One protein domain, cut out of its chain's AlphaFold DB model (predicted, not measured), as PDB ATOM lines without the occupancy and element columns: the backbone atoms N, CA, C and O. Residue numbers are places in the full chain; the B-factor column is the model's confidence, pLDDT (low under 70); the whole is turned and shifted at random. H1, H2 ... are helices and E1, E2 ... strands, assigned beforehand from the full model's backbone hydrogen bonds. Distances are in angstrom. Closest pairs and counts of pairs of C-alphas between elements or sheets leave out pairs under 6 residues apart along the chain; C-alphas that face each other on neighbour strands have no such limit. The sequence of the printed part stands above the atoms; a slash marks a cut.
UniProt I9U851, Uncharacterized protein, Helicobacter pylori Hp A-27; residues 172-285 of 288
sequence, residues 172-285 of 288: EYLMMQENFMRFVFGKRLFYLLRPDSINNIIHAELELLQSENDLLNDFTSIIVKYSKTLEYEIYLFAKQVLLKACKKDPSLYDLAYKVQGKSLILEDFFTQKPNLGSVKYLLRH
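This is residues 172 to 285 of the 288 residues of an uncharacterized protein of Helicobacter pylori Hp A-27 (UniProt I9U851). A long helix, H4, makes the longest axis; H3 folds back along its first part as a helical hairpin, and H1 packs across H3, with the short H2 at its end. On the other side of H4 from H1, a small head made of the strand hairpin E1 E2 and the short helices H5 and H6 packs on H4 through H6. The printed part has 114 residues, with six named helices and two named strands in the order H1 H2 H3 H4 E1 E2 H5 H6; the sheet, E1 - E2, is antiparallel, and the class is mostly helix. It is loose, with a radius of gyration of the C-alphas of 17.7 A, and elongated, spanning 54 by 34 by 20 A.

Begin at the sheet: E1, residues 256 to 259, and E2, residues 262 to 265, form an antiparallel hairpin at 141 degrees. Look there for N 257 and O 264, 2.8 A apart, and N 262 and O 259, 2.9 A apart. H6, residues 276 to 282, comes nearest to E1 at the C-alphas of Ser 278 and Val 259, 6.8 A apart. H4, residues 220 to 248, touches H6 with residues 231 to 238 alone, the same way at a shallow tilt of 18 degrees; the closest C-alphas, of Glu 231 and Leu 276, are 6.4 A apart. H5, residues 266 to 271, is close to H4 but not clearly touching; the closest C-alphas, of Lys 239 and Phe 270, are 6.6 A apart. H3, residues 195 to 211, touches H4 in a helical hairpin, opposite ways at a shallow tilt of 21 degrees; the closest C-alphas, of Ser 197 and Thr 229, are 4.4 A apart. H1, residues 172 to 184, touches H3 with residues 172 to 177 alone, about perpendicular at 74 degrees; the closest C-alphas, of Met 176 and Ile 202, are 6.4 A apart. H2, residues 186 to 190, and H1 touch only at the corner, closest at the C-alphas of Met 181 and Lys 187, 4.9 A. H1 and H4 are apart. Every O i to N i+4 pair is within hydrogen-bond range in H1, H2, H3, H4 and H6; in H5 it is 0 of 2, with 3 of 3 O i to N i+3 pairs within range.

Find C-alpha 220 at (-23.278, -43.025, -12.718); from there H4 runs 41.9 A to C-alpha 248 at (-62.138, -58.173, -8.603). H3 is 24.2 A long and H1, from C-alpha 172 at (-27.658, -29.877, 3.808), 16.9 A. E1, E2 and H6 are each 10.1 A, H5 is 9.7 A and H2 is 6.1 A.

The C-alphas farthest apart, of Asn 213 and Ser 251, are 55.4 A apart. The printed part has no cut, and no link is long. Mean pLDDT of the printed part is 91.4, and no printed residue is under 70.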
ATOM      1  N   GLU A 172     -27.545 -29.946   5.268       96.38
ATOM      2  CA  GLU A 172     -27.658 -29.877   3.808       96.38
ATOM      3  C   GLU A 172     -28.786 -30.785   3.313       96.38
ATOM      4  O   GLU A 172     -29.617 -30.367   2.508       96.38
ATOM      5  N   TYR A 173     -28.870 -32.003   3.860       97.06
ATOM      6  CA  TYR A 173     -29.963 -32.929   3.571       97.06
ATOM      7  C   TYR A 173     -31.319 -32.341   3.964       97.06
ATOM      8  O   TYR A 173     -32.255 -32.377   3.169       97.06
ATOM      9  N   LEU A 174     -31.436 -31.786   5.173       96.19
ATOM     10  CA  LEU A 174     -32.695 -31.222   5.666       96.19
ATOM     11  C   LEU A 174     -33.130 -29.986   4.869       96.19
ATOM     12  O   LEU A 174     -34.311 -29.841   4.564       96.19
ATOM     13  N   MET A 175     -32.181 -29.137   4.472       97.12
ATOM     14  CA  MET A 175     -32.453 -27.990   3.606       97.12
ATOM     15  C   MET A 175     -32.943 -28.440   2.224       97.12
ATOM     16  O   MET A 175     -33.929 -27.917   1.709       97.12
ATOM     17  N   MET A 176     -32.306 -29.458   1.641       97.44
ATOM     18  CA  MET A 176     -32.743 -30.024   0.367       97.44
ATOM     19  C   MET A 176     -34.127 -30.684   0.476       97.44
ATOM     20  O   MET A 176     -34.982 -30.505  -0.391       97.44
ATOM     21  N   GLN A 177     -34.392 -31.392   1.577       96.31
ATOM     22  CA  GLN A 177     -35.708 -31.946   1.884       96.31
ATOM     23  C   GLN A 177     -36.787 -30.854   1.914       96.31
ATOM     24  O   GLN A 177     -37.858 -31.024   1.329       96.31
ATOM     25  N   GLU A 178     -36.510 -29.725   2.569       95.62
ATOM     26  CA  GLU A 178     -37.420 -28.581   2.612       95.62
ATOM     27  C   GLU A 178     -37.656 -27.982   1.221       95.62
ATOM     28  O   GLU A 178     -38.804 -27.714   0.860       95.62
ATOM     29  N   ASN A 179     -36.609 -27.866   0.400       96.62
ATOM     30  CA  ASN A 179     -36.735 -27.405  -0.982       96.62
ATOM     31  C   ASN A 179     -37.653 -28.317  -1.807       96.62
ATOM     32  O   ASN A 179     -38.571 -27.825  -2.467       96.62
ATOM     33  N   PHE A 180     -37.485 -29.640  -1.720       96.19
ATOM     34  CA  PHE A 180     -38.377 -30.590  -2.391       96.19
ATOM     35  C   PHE A 180     -39.825 -30.470  -1.906       96.19
ATOM     36  O   PHE A 180     -40.755 -30.481  -2.716       96.19
ATOM     37  N   MET A 181     -40.031 -30.318  -0.595       94.94
ATOM     38  CA  MET A 181     -41.365 -30.121  -0.028       94.94
ATOM     39  C   MET A 181     -42.002 -28.803  -0.472       94.94
ATOM     40  O   MET A 181     -43.214 -28.768  -0.673       94.94
ATOM     41  N   ARG A 182     -41.226 -27.725  -0.619       95.69
ATOM     42  CA  ARG A 182     -41.743 -26.384  -0.912       95.69
ATOM     43  C   ARG A 182     -41.939 -26.117  -2.401       95.69
ATOM     44  O   ARG A 182     -42.931 -25.491  -2.763       95.69
ATOM     45  N   PHE A 183     -41.014 -26.569  -3.242       95.44
ATOM     46  CA  PHE A 183     -40.939 -26.152  -4.645       95.44
ATOM     47  C   PHE A 183     -41.250 -27.263  -5.650       95.44
ATOM     48  O   PHE A 183     -41.580 -26.950  -6.789       95.44
ATOM     49  N   VAL A 184     -41.175 -28.539  -5.250       93.06
ATOM     50  CA  VAL A 184     -41.321 -29.670  -6.184       93.06
ATOM     51  C   VAL A 184     -42.604 -30.457  -5.929       93.06
ATOM     52  O   VAL A 184     -43.485 -30.499  -6.780       93.06
ATOM     53  N   PHE A 185     -42.731 -31.082  -4.757       93.06
ATOM     54  CA  PHE A 185     -43.814 -32.036  -4.494       93.06
ATOM     55  C   PHE A 185     -44.973 -31.441  -3.692       93.06
ATOM     56  O   PHE A 185     -46.107 -31.907  -3.797       93.06
ATOM     57  N   GLY A 186     -44.712 -30.447  -2.847       93.62
ATOM     58  CA  GLY A 186     -45.635 -30.115  -1.767       93.62
ATOM     59  C   GLY A 186     -45.536 -31.127  -0.617       93.62
ATOM     60  O   GLY A 186     -45.335 -32.327  -0.818       93.62
ATOM     61  N   LYS A 187     -45.747 -30.656   0.615       91.31
ATOM     62  CA  LYS A 187     -45.638 -31.463   1.847       91.31
ATOM     63  C   LYS A 187     -46.465 -32.758   1.815       91.31
ATOM     64  O   LYS A 187     -45.978 -33.819   2.195       91.31
ATOM     65  N   ARG A 188     -47.707 -32.683   1.323       90.56
ATOM     66  CA  ARG A 188     -48.623 -33.834   1.258       90.56
ATOM     67  C   ARG A 188     -48.091 -34.947   0.355       90.56
ATOM     68  O   ARG A 188     -48.095 -36.096   0.775       90.56
ATOM     69  N   LEU A 189     -47.684 -34.628  -0.876       91.00
ATOM     70  CA  LEU A 189     -47.187 -35.644  -1.812       91.00
ATOM     71  C   LEU A 189     -45.817 -36.158  -1.379       91.00
ATOM     72  O   LEU A 189     -45.565 -37.354  -1.480       91.00
ATOM     73  N   PHE A 190     -44.974 -35.284  -0.828       93.75
ATOM     74  CA  PHE A 190     -43.659 -35.664  -0.330       93.75
ATOM     75  C   PHE A 190     -43.733 -36.792   0.706       93.75
ATOM     76  O   PHE A 190     -43.040 -37.794   0.574       93.75
ATOM     77  N   TYR A 191     -44.633 -36.697   1.690       91.75
ATOM     78  CA  TYR A 191     -44.795 -37.750   2.699       91.75
ATOM     79  C   TYR A 191     -45.508 -39.018   2.204       91.75
ATOM     80  O   TYR A 191     -45.560 -40.005   2.947       91.75
ATOM     81  N   LEU A 192     -46.051 -39.026   0.982       90.38
ATOM     82  CA  LEU A 192     -46.572 -40.239   0.341       90.38
ATOM     83  C   LEU A 192     -45.477 -41.050  -0.360       90.38
ATOM     84  O   LEU A 192     -45.681 -42.244  -0.578       90.38
ATOM     85  N   LEU A 193     -44.338 -40.430  -0.685       92.31
ATOM     86  CA  LEU A 193     -43.192 -41.130  -1.258       92.31
ATOM     87  C   LEU A 193     -42.615 -42.137  -0.261       92.31
ATOM     88  O   LEU A 193     -42.684 -41.963   0.963       92.31
ATOM     89  N   ARG A 194     -41.994 -43.190  -0.792       91.62
ATOM     90  CA  ARG A 194     -41.250 -44.139   0.035       91.62
ATOM     91  C   ARG A 194     -40.032 -43.446   0.673       91.62
ATOM     92  O   ARG A 194     -39.362 -42.673  -0.015       91.62
ATOM     93  N   PRO A 195     -39.665 -43.769   1.930       92.62
ATOM     94  CA  PRO A 195     -38.459 -43.223   2.559       92.62
ATOM     95  C   PRO A 195     -37.187 -43.411   1.720       92.62
ATOM     96  O   PRO A 195     -36.407 -42.476   1.575       92.62
ATOM     97  N   ASP A 196     -37.014 -44.575   1.086       92.12
ATOM     98  CA  ASP A 196     -35.878 -44.832   0.190       92.12
ATOM     99  C   ASP A 196     -35.871 -43.926  -1.042       92.12
ATOM    100  O   ASP A 196     -34.815 -43.454  -1.452       92.12
ATOM    101  N   SER A 197     -37.039 -43.660  -1.631       95.06
ATOM    102  CA  SER A 197     -37.174 -42.749  -2.771       95.06
ATOM    103  C   SER A 197     -36.787 -41.326  -2.377       95.06
ATOM    104  O   SER A 197     -36.054 -40.663  -3.106       95.06
ATOM    105  N   ILE A 198     -37.222 -40.883  -1.193       95.44
ATOM    106  CA  ILE A 198     -36.853 -39.583  -0.625       95.44
ATOM    107  C   ILE A 198     -35.336 -39.497  -0.423       95.44
ATOM    108  O   ILE A 198     -34.708 -38.562  -0.918       95.44
ATOM    109  N   ASN A 199     -34.749 -40.492   0.252       95.06
ATOM    110  CA  ASN A 199     -33.307 -40.568   0.480       95.06
ATOM    111  C   ASN A 199     -32.537 -40.511  -0.847       95.06
ATOM    112  O   ASN A 199     -31.607 -39.722  -0.990       95.06
ATOM    113  N   ASN A 200     -32.935 -41.325  -1.828       96.50
ATOM    114  CA  ASN A 200     -32.258 -41.411  -3.118       96.50
ATOM    115  C   ASN A 200     -32.335 -40.098  -3.902       96.50
ATOM    116  O   ASN A 200     -31.303 -39.659  -4.396       96.50
ATOM    117  N   ILE A 201     -33.512 -39.463  -3.998       96.81
ATOM    118  CA  ILE A 201     -33.658 -38.182  -4.711       96.81
ATOM    119  C   ILE A 201     -32.805 -37.097  -4.044       96.81
ATOM    120  O   ILE A 201     -32.059 -36.408  -4.730       96.81
ATOM    121  N   ILE A 202     -32.869 -36.964  -2.714       97.19
ATOM    122  CA  ILE A 202     -32.104 -35.929  -2.007       97.19
ATOM    123  C   ILE A 202     -30.601 -36.153  -2.167       97.19
ATOM    124  O   ILE A 202     -29.872 -35.212  -2.462       97.19
ATOM    125  N   HIS A 203     -30.124 -37.388  -2.002       96.88
ATOM    126  CA  HIS A 203     -28.703 -37.678  -2.175       96.88
ATOM    127  C   HIS A 203     -28.237 -37.510  -3.625       96.88
ATOM    128  O   HIS A 203     -27.107 -37.082  -3.826       96.88
ATOM    129  N   ALA A 204     -29.076 -37.826  -4.616       96.75
ATOM    130  CA  ALA A 204     -28.763 -37.581  -6.022       96.75
ATOM    131  C   ALA A 204     -28.582 -36.084  -6.298       96.75
ATOM    132  O   ALA A 204     -27.616 -35.700  -6.948       96.75
ATOM    133  N   GLU A 205     -29.470 -35.251  -5.756       96.25
ATOM    134  CA  GLU A 205     -29.417 -33.803  -5.946       96.25
ATOM    135  C   GLU A 205     -28.227 -33.164  -5.224       96.25
ATOM    136  O   GLU A 205     -27.518 -32.342  -5.793       96.25
ATOM    137  N   LEU A 206     -27.951 -33.574  -3.982       95.81
ATOM    138  CA  LEU A 206     -26.775 -33.089  -3.259       95.81
ATOM    139  C   LEU A 206     -25.467 -33.464  -3.966       95.81
ATOM    140  O   LEU A 206     -24.558 -32.643  -4.030       95.81
ATOM    141  N   GLU A 207     -25.366 -34.686  -4.490       94.75
ATOM    142  CA  GLU A 207     -24.187 -35.129  -5.238       94.75
ATOM    143  C   GLU A 207     -24.047 -34.384  -6.569       94.75
ATOM    144  O   GLU A 207     -22.938 -34.009  -6.932       94.75
ATOM    145  N   LEU A 208     -25.162 -34.107  -7.254       93.81
ATOM    146  CA  LEU A 208     -25.181 -33.302  -8.473       93.81
ATOM    147  C   LEU A 208     -24.678 -31.873  -8.221       93.81
ATOM    148  O   LEU A 208     -23.838 -31.379  -8.965       93.81
ATOM    149  N   LEU A 209     -25.132 -31.231  -7.141       93.00
ATOM    150  CA  LEU A 209     -24.661 -29.896  -6.756       93.00
ATOM    151  C   LEU A 209     -23.170 -29.889  -6.388       93.00
ATOM    152  O   LEU A 209     -22.464 -28.918  -6.645       93.00
ATOM    153  N   GLN A 210     -22.672 -30.971  -5.790       91.50
ATOM    154  CA  GLN A 210     -21.247 -31.116  -5.480       91.50
ATOM    155  C   GLN A 210     -20.398 -31.375  -6.730       91.50
ATOM    156  O   GLN A 210     -19.210 -31.048  -6.728       91.50
ATOM    157  N   SER A 211     -20.983 -31.939  -7.790       89.62
ATOM    158  CA  SER A 211     -20.279 -32.307  -9.017       89.62
ATOM    159  C   SER A 211     -20.290 -31.241 -10.109       89.62
ATOM    160  O   SER A 211     -19.631 -31.442 -11.125       89.62
ATOM    161  N   GLU A 212     -20.955 -30.093  -9.911       80.44
ATOM    162  CA  GLU A 212     -21.078 -29.024 -10.922       80.44
ATOM    163  C   GLU A 212     -19.737 -28.575 -11.531       80.44
ATOM    164  O   GLU A 212     -19.705 -28.104 -12.667       80.44
ATOM    165  N   ASN A 213     -18.625 -28.749 -10.808       81.56
ATOM    166  CA  ASN A 213     -17.280 -28.388 -11.264       81.56
ATOM    167  C   ASN A 213     -16.301 -29.577 -11.329       81.56
ATOM    168  O   ASN A 213     -15.102 -29.368 -11.520       81.56
ATOM    169  N   ASP A 214     -16.782 -30.812 -11.169       88.62
ATOM    170  CA  ASP A 214     -15.954 -32.017 -11.243       88.62
ATOM    171  C   ASP A 214     -16.071 -32.685 -12.619       88.62
ATOM    172  O   ASP A 214     -16.987 -33.460 -12.893       88.62
ATOM    173  N   LEU A 215     -15.094 -32.405 -13.485       81.00
ATOM    174  CA  LEU A 215     -15.011 -32.964 -14.838       81.00
ATOM    175  C   LEU A 215     -14.755 -34.481 -14.871       81.00
ATOM    176  O   LEU A 215     -14.864 -35.081 -15.940       81.00
ATOM    177  N   LEU A 216     -14.378 -35.097 -13.745       89.19
ATOM    178  CA  LEU A 216     -14.152 -36.542 -13.648       89.19
ATOM    179  C   LEU A 216     -15.395 -37.305 -13.187       89.19
ATOM    180  O   LEU A 216     -15.399 -38.536 -13.239       89.19
ATOM    181  N   ASN A 217     -16.440 -36.605 -12.742       88.12
ATOM    182  CA  ASN A 217     -17.672 -37.249 -12.326       88.12
ATOM    183  C   ASN A 217     -18.408 -37.823 -13.548       88.12
ATOM    184  O   ASN A 217     -18.755 -37.107 -14.485       88.12
ATOM    185  N   ASP A 218     -18.656 -39.131 -13.531       90.56
ATOM    186  CA  ASP A 218     -19.328 -39.855 -14.613       90.56
ATOM    187  C   ASP A 218     -20.862 -39.892 -14.463       90.56
ATOM    188  O   ASP A 218     -21.557 -40.496 -15.279       90.56
ATOM    189  N   PHE A 219     -21.394 -39.257 -13.414       92.19
ATOM    190  CA  PHE A 219     -22.807 -39.194 -13.031       92.19
ATOM    191  C   PHE A 219     -23.476 -40.560 -12.805       92.19
ATOM    192  O   PHE A 219     -24.687 -40.620 -12.564       92.19
ATOM    193  N   THR A 220     -22.725 -41.666 -12.814       94.31
ATOM    194  CA  THR A 220     -23.278 -43.025 -12.718       94.31
ATOM    195  C   THR A 220     -24.049 -43.200 -11.413       94.31
ATOM    196  O   THR A 220     -25.189 -43.670 -11.402       94.31
ATOM    197  N   SER A 221     -23.459 -42.769 -10.297       94.38
ATOM    198  CA  SER A 221     -24.070 -42.841  -8.967       94.38
ATOM    199  C   SER A 221     -25.370 -42.024  -8.876       94.38
ATOM    200  O   SER A 221     -26.375 -42.522  -8.353       94.38
ATOM    201  N   ILE A 222     -25.393 -40.818  -9.452       95.38
ATOM    202  CA  ILE A 222     -26.568 -39.936  -9.502       95.38
ATOM    203  C   ILE A 222     -27.695 -40.598 -10.311       95.38
ATOM    204  O   ILE A 222     -28.823 -40.733  -9.825       95.38
ATOM    205  N   ILE A 223     -27.387 -41.096 -11.513       95.94
ATOM    206  CA  ILE A 223     -28.354 -41.776 -12.392       95.94
ATOM    207  C   ILE A 223     -28.925 -43.027 -11.716       95.94
ATOM    208  O   ILE A 223     -30.133 -43.275 -11.792       95.94
ATOM    209  N   VAL A 224     -28.094 -43.808 -11.019       96.06
ATOM    210  CA  VAL A 224     -28.543 -44.995 -10.279       96.06
ATOM    211  C   VAL A 224     -29.534 -44.618  -9.178       96.06
ATOM    212  O   VAL A 224     -30.563 -45.285  -9.043       96.06
ATOM    213  N   LYS A 225     -29.274 -43.555  -8.408       97.25
ATOM    214  CA  LYS A 225     -30.188 -43.094  -7.351       97.25
ATOM    215  C   LYS A 225     -31.539 -42.665  -7.925       97.25
ATOM    216  O   LYS A 225     -32.570 -43.156  -7.459       97.25
ATOM    217  N   TYR A 226     -31.549 -41.851  -8.982       96.50
ATOM    218  CA  TYR A 226     -32.790 -41.466  -9.664       96.50
ATOM    219  C   TYR A 226     -33.552 -42.671 -10.228       96.50
ATOM    220  O   TYR A 226     -34.768 -42.785 -10.057       96.50
ATOM    221  N   SER A 227     -32.837 -43.613 -10.843       94.94
ATOM    222  CA  SER A 227     -33.435 -44.825 -11.408       94.94
ATOM    223  C   SER A 227     -34.082 -45.695 -10.329       94.94
ATOM    224  O   SER A 227     -35.210 -46.155 -10.509       94.94
ATOM    225  N   LYS A 228     -33.419 -45.876  -9.177       93.69
ATOM    226  CA  LYS A 228     -33.972 -46.623  -8.034       93.69
ATOM    227  C   LYS A 228     -35.239 -45.982  -7.485       93.69
ATOM    228  O   LYS A 228     -36.190 -46.699  -7.184       93.69
ATOM    229  N   THR A 229     -35.277 -44.654  -7.385       95.06
ATOM    230  CA  THR A 229     -36.488 -43.921  -6.992       95.06
ATOM    231  C   THR A 229     -37.657 -44.263  -7.911       95.06
ATOM    232  O   THR A 229     -38.705 -44.693  -7.428       95.06
ATOM    233  N   LEU A 230     -37.478 -44.146  -9.231       93.81
ATOM    234  CA  LEU A 230     -38.530 -44.491 -10.192       93.81
ATOM    235  C   LEU A 230     -38.959 -45.952 -10.050       93.81
ATOM    236  O   LEU A 230     -40.149 -46.255 -10.041       93.81
ATOM    237  N   GLU A 231     -38.002 -46.861  -9.893       92.25
ATOM    238  CA  GLU A 231     -38.279 -48.283  -9.742       92.25
ATOM    239  C   GLU A 231     -39.128 -48.591  -8.496       92.25
ATOM    240  O   GLU A 231     -40.044 -49.415  -8.559       92.25
ATOM    241  N   TYR A 232     -38.848 -47.941  -7.361       91.88
ATOM    242  CA  TYR A 232     -39.615 -48.126  -6.129       91.88
ATOM    243  C   TYR A 232     -41.027 -47.552  -6.222       91.88
ATOM    244  O   TYR A 232     -41.978 -48.224  -5.810       91.88
ATOM    245  N   GLU A 233     -41.179 -46.351  -6.780       93.81
ATOM    246  CA  GLU A 233     -42.489 -45.707  -6.908       93.81
ATOM    247  C   GLU A 233     -43.373 -46.411  -7.950       93.81
ATOM    248  O   GLU A 233     -44.552 -46.662  -7.692       93.81
ATOM    249  N   ILE A 234     -42.806 -46.852  -9.083       93.56
ATOM    250  CA  ILE A 234     -43.532 -47.661 -10.077       93.56
ATOM    251  C   ILE A 234     -43.986 -48.987  -9.467       93.56
ATOM    252  O   ILE A 234     -45.120 -49.410  -9.693       93.56
ATOM    253  N   TYR A 235     -43.135 -49.639  -8.672       92.50
ATOM    254  CA  TYR A 235     -43.525 -50.860  -7.973       92.50
ATOM    255  C   TYR A 235     -44.691 -50.616  -7.008       92.50
ATOM    256  O   TYR A 235     -45.643 -51.393  -7.018       92.50
ATOM    257  N   LEU A 236     -44.664 -49.545  -6.203       91.12
ATOM    258  CA  LEU A 236     -45.772 -49.214  -5.298       91.12
ATOM    259  C   LEU A 236     -47.072 -48.952  -6.054       91.12
ATOM    260  O   LEU A 236     -48.122 -49.472  -5.669       91.12
ATOM    261  N   PHE A 237     -46.995 -48.186  -7.139       92.69
ATOM    262  CA  PHE A 237     -48.134 -47.937  -8.007       92.69
ATOM    263  C   PHE A 237     -48.707 -49.250  -8.560       92.69
ATOM    264  O   PHE A 237     -49.888 -49.544  -8.366       92.69
ATOM    265  N   ALA A 238     -47.860 -50.081  -9.171       93.44
ATOM    266  CA  ALA A 238     -48.263 -51.365  -9.729       93.44
ATOM    267  C   ALA A 238     -48.846 -52.297  -8.662       93.44
ATOM    268  O   ALA A 238     -49.870 -52.931  -8.898       93.44
ATOM    269  N   LYS A 239     -48.256 -52.324  -7.461       93.06
ATOM    270  CA  LYS A 239     -48.754 -53.092  -6.316       93.06
ATOM    271  C   LYS A 239     -50.202 -52.732  -5.995       93.06
ATOM    272  O   LYS A 239     -51.026 -53.624  -5.827       93.06
ATOM    273  N   GLN A 240     -50.532 -51.442  -5.946       92.88
ATOM    274  CA  GLN A 240     -51.898 -50.985  -5.673       92.88
ATOM    275  C   GLN A 240     -52.874 -51.329  -6.803       92.88
ATOM    276  O   GLN A 240     -54.012 -51.715  -6.532       92.88
ATOM    277  N   VAL A 241     -52.441 -51.208  -8.061       93.00
ATOM    278  CA  VAL A 241     -53.249 -51.589  -9.231       93.00
ATOM    279  C   VAL A 241     -53.552 -53.089  -9.212       93.00
ATOM    280  O   VAL A 241     -54.717 -53.474  -9.274       93.00
ATOM    281  N   LEU A 242     -52.530 -53.924  -9.030       93.19
ATOM    282  CA  LEU A 242     -52.654 -55.381  -9.006       93.19
ATOM    283  C   LEU A 242     -53.491 -55.862  -7.816       93.19
ATOM    284  O   LEU A 242     -54.370 -56.694  -7.998       93.19
ATOM    285  N   LEU A 243     -53.328 -55.275  -6.623       93.88
ATOM    286  CA  LEU A 243     -54.205 -55.576  -5.482       93.88
ATOM    287  C   LEU A 243     -55.676 -55.263  -5.787       93.88
ATOM    288  O   LEU A 243     -56.565 -56.000  -5.366       93.88
ATOM    289  N   LYS A 244     -55.960 -54.170  -6.506       92.75
ATOM    290  CA  LYS A 244     -57.328 -53.852  -6.936       92.75
ATOM    291  C   LYS A 244     -57.846 -54.838  -7.984       92.75
ATOM    292  O   LYS A 244     -59.033 -55.152  -7.939       92.75
ATOM    293  N   ALA A 245     -56.992 -55.321  -8.885       91.69
ATOM    294  CA  ALA A 245     -57.348 -56.359  -9.849       91.69
ATOM    295  C   ALA A 245     -57.672 -57.684  -9.137       91.69
ATOM    296  O   ALA A 245     -58.764 -58.213  -9.327       91.69
ATOM    297  N   CYS A 246     -56.819 -58.145  -8.214       93.38
ATOM    298  CA  CYS A 246     -57.058 -59.368  -7.435       93.38
ATOM    299  C   CYS A 246     -58.330 -59.300  -6.576       93.38
ATOM    300  O   CYS A 246     -58.995 -60.306  -6.361       93.38
ATOM    301  N   LYS A 247     -58.711 -58.111  -6.091       93.12
ATOM    302  CA  LYS A 247     -59.997 -57.932  -5.395       93.12
ATOM    303  C   LYS A 247     -61.210 -58.162  -6.303       93.12
ATOM    304  O   LYS A 247     -62.268 -58.511  -5.791       93.12
ATOM    305  N   LYS A 248     -61.081 -57.920  -7.611       91.75
ATOM    306  CA  LYS A 248     -62.138 -58.173  -8.603       91.75
ATOM    307  C   LYS A 248     -62.118 -59.620  -9.093       91.75
ATOM    308  O   LYS A 248     -63.182 -60.213  -9.225       91.75
ATOM    309  N   ASP A 249     -60.931 -60.165  -9.339       92.19
ATOM    310  CA  ASP A 249     -60.711 -61.564  -9.714       92.19
ATOM    311  C   ASP A 249     -59.651 -62.195  -8.790       92.19
ATOM    312  O   ASP A 249     -58.450 -62.059  -9.045       92.19
ATOM    313  N   PRO A 250     -60.069 -62.900  -7.720       93.25
ATOM    314  CA  PRO A 250     -59.143 -63.555  -6.798       93.25
ATOM    315  C   PRO A 250     -58.239 -64.601  -7.457       93.25
ATOM    316  O   PRO A 250     -57.148 -64.855  -6.959       93.25
ATOM    317  N   SER A 251     -58.624 -65.171  -8.603       92.12
ATOM    318  CA  SER A 251     -57.785 -66.159  -9.295       92.12
ATOM    319  C   SER A 251     -56.530 -65.553  -9.940       92.12
ATOM    320  O   SER A 251     -55.680 -66.278 -10.457       92.12
ATOM    321  N   LEU A 252     -56.382 -64.222  -9.904       91.88
ATOM    322  CA  LEU A 252     -55.147 -63.542 -10.283       91.88
ATOM    323  C   LEU A 252     -54.004 -63.779  -9.293       91.88
ATOM    324  O   LEU A 252     -52.855 -63.659  -9.707       91.88
ATOM    325  N   TYR A 253     -54.267 -64.126  -8.026       91.56
ATOM    326  CA  TYR A 253     -53.193 -64.413  -7.061       91.56
ATOM    327  C   TYR A 253     -52.273 -65.552  -7.532       91.56
ATOM    328  O   TYR A 253     -51.053 -65.450  -7.385       91.56
ATOM    329  N   ASP A 254     -52.842 -66.551  -8.208       91.88
ATOM    330  CA  ASP A 254     -52.131 -67.709  -8.760       91.88
ATOM    331  C   ASP A 254     -51.489 -67.436 -10.134       91.88
ATOM    332  O   ASP A 254     -50.957 -68.345 -10.780       91.88
ATOM    333  N   LEU A 255     -51.543 -66.194 -10.635       90.44
ATOM    334  CA  LEU A 255     -50.987 -65.844 -11.938       90.44
ATOM    335  C   LEU A 255     -49.463 -66.011 -11.930       90.44
ATOM    336  O   LEU A 255     -48.737 -65.231 -11.312       90.44
ATOM    337  N   ALA A 256     -48.980 -67.003 -12.674       88.75
ATOM    338  CA  ALA A 256     -47.559 -67.271 -12.801       88.75
ATOM    339  C   ALA A 256     -46.860 -66.257 -13.724       88.75
ATOM    340  O   ALA A 256     -47.317 -65.962 -14.832       88.75
ATOM    341  N   TYR A 257     -45.691 -65.782 -13.307       87.38
ATOM    342  CA  TYR A 257     -44.773 -64.994 -14.126       87.38
ATOM    343  C   TYR A 257     -43.330 -65.452 -13.898       87.38
ATOM    344  O   TYR A 257     -43.015 -66.120 -12.914       87.38
ATOM    345  N   LYS A 258     -42.431 -65.137 -14.836       82.19
ATOM    346  CA  LYS A 258     -41.023 -65.550 -14.757       82.19
ATOM    347  C   LYS A 258     -40.108 -64.363 -14.511       82.19
ATOM    348  O   LYS A 258     -40.136 -63.389 -15.258       82.19
ATOM    349  N   VAL A 259     -39.223 -64.500 -13.528       80.06
ATOM    350  CA  VAL A 259     -38.149 -63.547 -13.232       80.06
ATOM    351  C   VAL A 259     -36.818 -64.270 -13.352       80.06
ATOM    352  O   VAL A 259     -36.525 -65.160 -12.561       80.06
ATOM    353  N   GLN A 260     -36.011 -63.910 -14.356       75.31
ATOM    354  CA  GLN A 260     -34.668 -64.486 -14.564       75.31
ATOM    355  C   GLN A 260     -34.654 -66.033 -14.531       75.31
ATOM    356  O   GLN A 260     -33.768 -66.651 -13.952       75.31
ATOM    357  N   GLY A 261     -35.674 -66.668 -15.119       76.88
ATOM    358  CA  GLY A 261     -35.807 -68.130 -15.173       76.88
ATOM    359  C   GLY A 261     -36.497 -68.782 -13.967       76.88
ATOM    360  O   GLY A 261     -36.864 -69.949 -14.066       76.88
ATOM    361  N   LYS A 262     -36.749 -68.051 -12.873       82.94
ATOM    362  CA  LYS A 262     -37.562 -68.528 -11.741       82.94
ATOM    363  C   LYS A 262     -39.039 -68.229 -11.986       82.94
ATOM    364  O   LYS A 262     -39.382 -67.098 -12.325       82.94
ATOM    365  N   SER A 263     -39.897 -69.232 -11.815       85.94
ATOM    366  CA  SER A 263     -41.352 -69.052 -11.826       85.94
ATOM    367  C   SER A 263     -41.808 -68.569 -10.452       85.94
ATOM    368  O   SER A 263     -41.506 -69.214  -9.453       85.94
ATOM    369  N   LEU A 264     -42.515 -67.445 -10.426       88.50
ATOM    370  CA  LEU A 264     -43.160 -66.860  -9.251       88.50
ATOM    371  C   LEU A 264     -44.655 -66.713  -9.532       88.50
ATOM    372  O   LEU A 264     -45.064 -66.712 -10.696       88.50
ATOM    373  N   ILE A 265     -45.456 -66.556  -8.486       92.12
ATOM    374  CA  ILE A 265     -46.878 -66.220  -8.603       92.12
ATOM    375  C   ILE A 265     -47.125 -64.779  -8.176       92.12
ATOM    376  O   ILE A 265     -46.315 -64.178  -7.467       92.12
ATOM    377  N   LEU A 266     -48.233 -64.188  -8.626       90.62
ATOM    378  CA  LEU A 266     -48.560 -62.799  -8.310       90.62
ATOM    379  C   LEU A 266     -48.631 -62.548  -6.797       90.62
ATOM    380  O   LEU A 266     -48.300 -61.451  -6.361       90.62
ATOM    381  N   GLU A 267     -48.979 -63.545  -5.985       90.81
ATOM    382  CA  GLU A 267     -48.890 -63.430  -4.526       90.81
ATOM    383  C   GLU A 267     -47.482 -63.026  -4.037       90.81
ATOM    384  O   GLU A 267     -47.346 -62.102  -3.225       90.81
ATOM    385  N   ASP A 268     -46.426 -63.608  -4.616       90.25
ATOM    386  CA  ASP A 268     -45.031 -63.291  -4.284       90.25
ATOM    387  C   ASP A 268     -44.682 -61.828  -4.588       90.25
ATOM    388  O   ASP A 268     -43.865 -61.224  -3.896       90.25
ATOM    389  N   PHE A 269     -45.325 -61.213  -5.590       90.06
ATOM    390  CA  PHE A 269     -45.100 -59.809  -5.960       90.06
ATOM    391  C   PHE A 269     -45.362 -58.852  -4.788       90.06
ATOM    392  O   PHE A 269     -44.752 -57.782  -4.678       90.06
ATOM    393  N   PHE A 270     -46.307 -59.201  -3.911       89.75
ATOM    394  CA  PHE A 270     -46.726 -58.330  -2.816       89.75
ATOM    395  C   PHE A 270     -45.744 -58.337  -1.645       89.75
ATOM    396  O   PHE A 270     -45.707 -57.354  -0.895       89.75
ATOM    397  N   THR A 271     -44.939 -59.388  -1.508       84.25
ATOM    398  CA  THR A 271     -43.934 -59.539  -0.447       84.25
ATOM    399  C   THR A 271     -42.515 -59.319  -0.967       84.25
ATOM    400  O   THR A 271     -41.674 -58.792  -0.241       84.25
ATOM    401  N   GLN A 272     -42.258 -59.631  -2.239       84.69
ATOM    402  CA  GLN A 272     -40.953 -59.537  -2.884       84.69
ATOM    403  C   GLN A 272     -41.032 -58.603  -4.094       84.69
ATOM    404  O   GLN A 272     -41.765 -58.846  -5.049       84.69
ATOM    405  N   LYS A 273     -40.254 -57.515  -4.075       85.75
ATOM    406  CA  LYS A 273     -40.188 -56.566  -5.194       85.75
ATOM    407  C   LYS A 273     -39.478 -57.217  -6.393       85.75
ATOM    408  O   LYS A 273     -38.276 -57.468  -6.284       85.75
ATOM    409  N   PRO A 274     -40.139 -57.437  -7.545       84.19
ATOM    410  CA  PRO A 274     -39.453 -57.943  -8.726       84.19
ATOM    411  C   PRO A 274     -38.746 -56.805  -9.480       84.19
ATOM    412  O   PRO A 274     -38.862 -55.626  -9.138       84.19
ATOM    413  N   ASN A 275     -38.037 -57.155 -10.554       85.19
ATOM    414  CA  ASN A 275     -37.470 -56.159 -11.460       85.19
ATOM    415  C   ASN A 275     -38.562 -55.394 -12.236       85.19
ATOM    416  O   ASN A 275     -39.679 -55.882 -12.439       85.19
ATOM    417  N   LEU A 276     -38.211 -54.208 -12.737       85.06
ATOM    418  CA  LEU A 276     -39.125 -53.344 -13.494       85.06
ATOM    419  C   LEU A 276     -39.730 -54.026 -14.737       85.06
ATOM    420  O   LEU A 276     -40.892 -53.798 -15.072       85.06
ATOM    421  N   GLY A 277     -38.968 -54.898 -15.406       85.12
ATOM    422  CA  GLY A 277     -39.451 -55.653 -16.568       85.12
ATOM    423  C   GLY A 277     -40.651 -56.549 -16.238       85.12
ATOM    424  O   GLY A 277     -41.592 -56.637 -17.026       85.12
ATOM    425  N   SER A 278     -40.658 -57.136 -15.041       86.94
ATOM    426  CA  SER A 278     -41.751 -57.981 -14.547       86.94
ATOM    427  C   SER A 278     -43.013 -57.165 -14.284       86.94
ATOM    428  O   SER A 278     -44.109 -57.605 -14.619       86.94
ATOM    429  N   VAL A 279     -42.863 -55.942 -13.765       88.75
ATOM    430  CA  VAL A 279     -43.988 -55.012 -13.571       88.75
ATOM    431  C   VAL A 279     -44.671 -54.711 -14.905       88.75
ATOM    432  O   VAL A 279     -45.889 -54.821 -15.017       88.75
ATOM    433  N   LYS A 280     -43.889 -54.393 -15.946       87.56
ATOM    434  CA  LYS A 280     -44.415 -54.152 -17.300       87.56
ATOM    435  C   LYS A 280     -45.152 -55.372 -17.858       87.56
ATOM    436  O   LYS A 280     -46.170 -55.195 -18.518       87.56
ATOM    437  N   TYR A 281     -44.625 -56.578 -17.640       87.00
ATOM    438  CA  TYR A 281     -45.260 -57.818 -18.088       87.00
ATOM    439  C   TYR A 281     -46.612 -58.036 -17.398       87.00
ATOM    440  O   TYR A 281     -47.615 -58.222 -18.078       87.00
ATOM    441  N   LEU A 282     -46.647 -57.937 -16.066       89.50
ATOM    442  CA  LEU A 282     -47.859 -58.151 -15.272       89.50
ATOM    443  C   LEU A 282     -48.961 -57.143 -15.616       89.50
ATOM    444  O   LEU A 282     -50.100 -57.539 -15.821       89.50
ATOM    445  N   LEU A 283     -48.620 -55.859 -15.759       88.56
ATOM    446  CA  LEU A 283     -49.587 -54.810 -16.112       88.56
ATOM    447  C   LEU A 283     -50.107 -54.890 -17.558       88.56
ATOM    448  O   LEU A 283     -51.030 -54.163 -17.907       88.56
ATOM    449  N   ARG A 284     -49.489 -55.705 -18.418       88.38
ATOM    450  CA  ARG A 284     -49.933 -55.941 -19.802       88.38
ATOM    451  C   ARG A 284     -50.641 -57.280 -19.977       88.38
ATOM    452  O   ARG A 284     -51.034 -57.601 -21.095       88.38
ATOM    453  N   HIS A 285     -50.729 -58.082 -18.922       86.19
ATOM    454  CA  HIS A 285     -51.346 -59.392 -18.999       86.19
ATOM    455  C   HIS A 285     -52.848 -59.229 -19.252       86.19
ATOM    456  O   HIS A 285     -53.492 -58.470 -18.548       86.19
TER     457      HIS A 285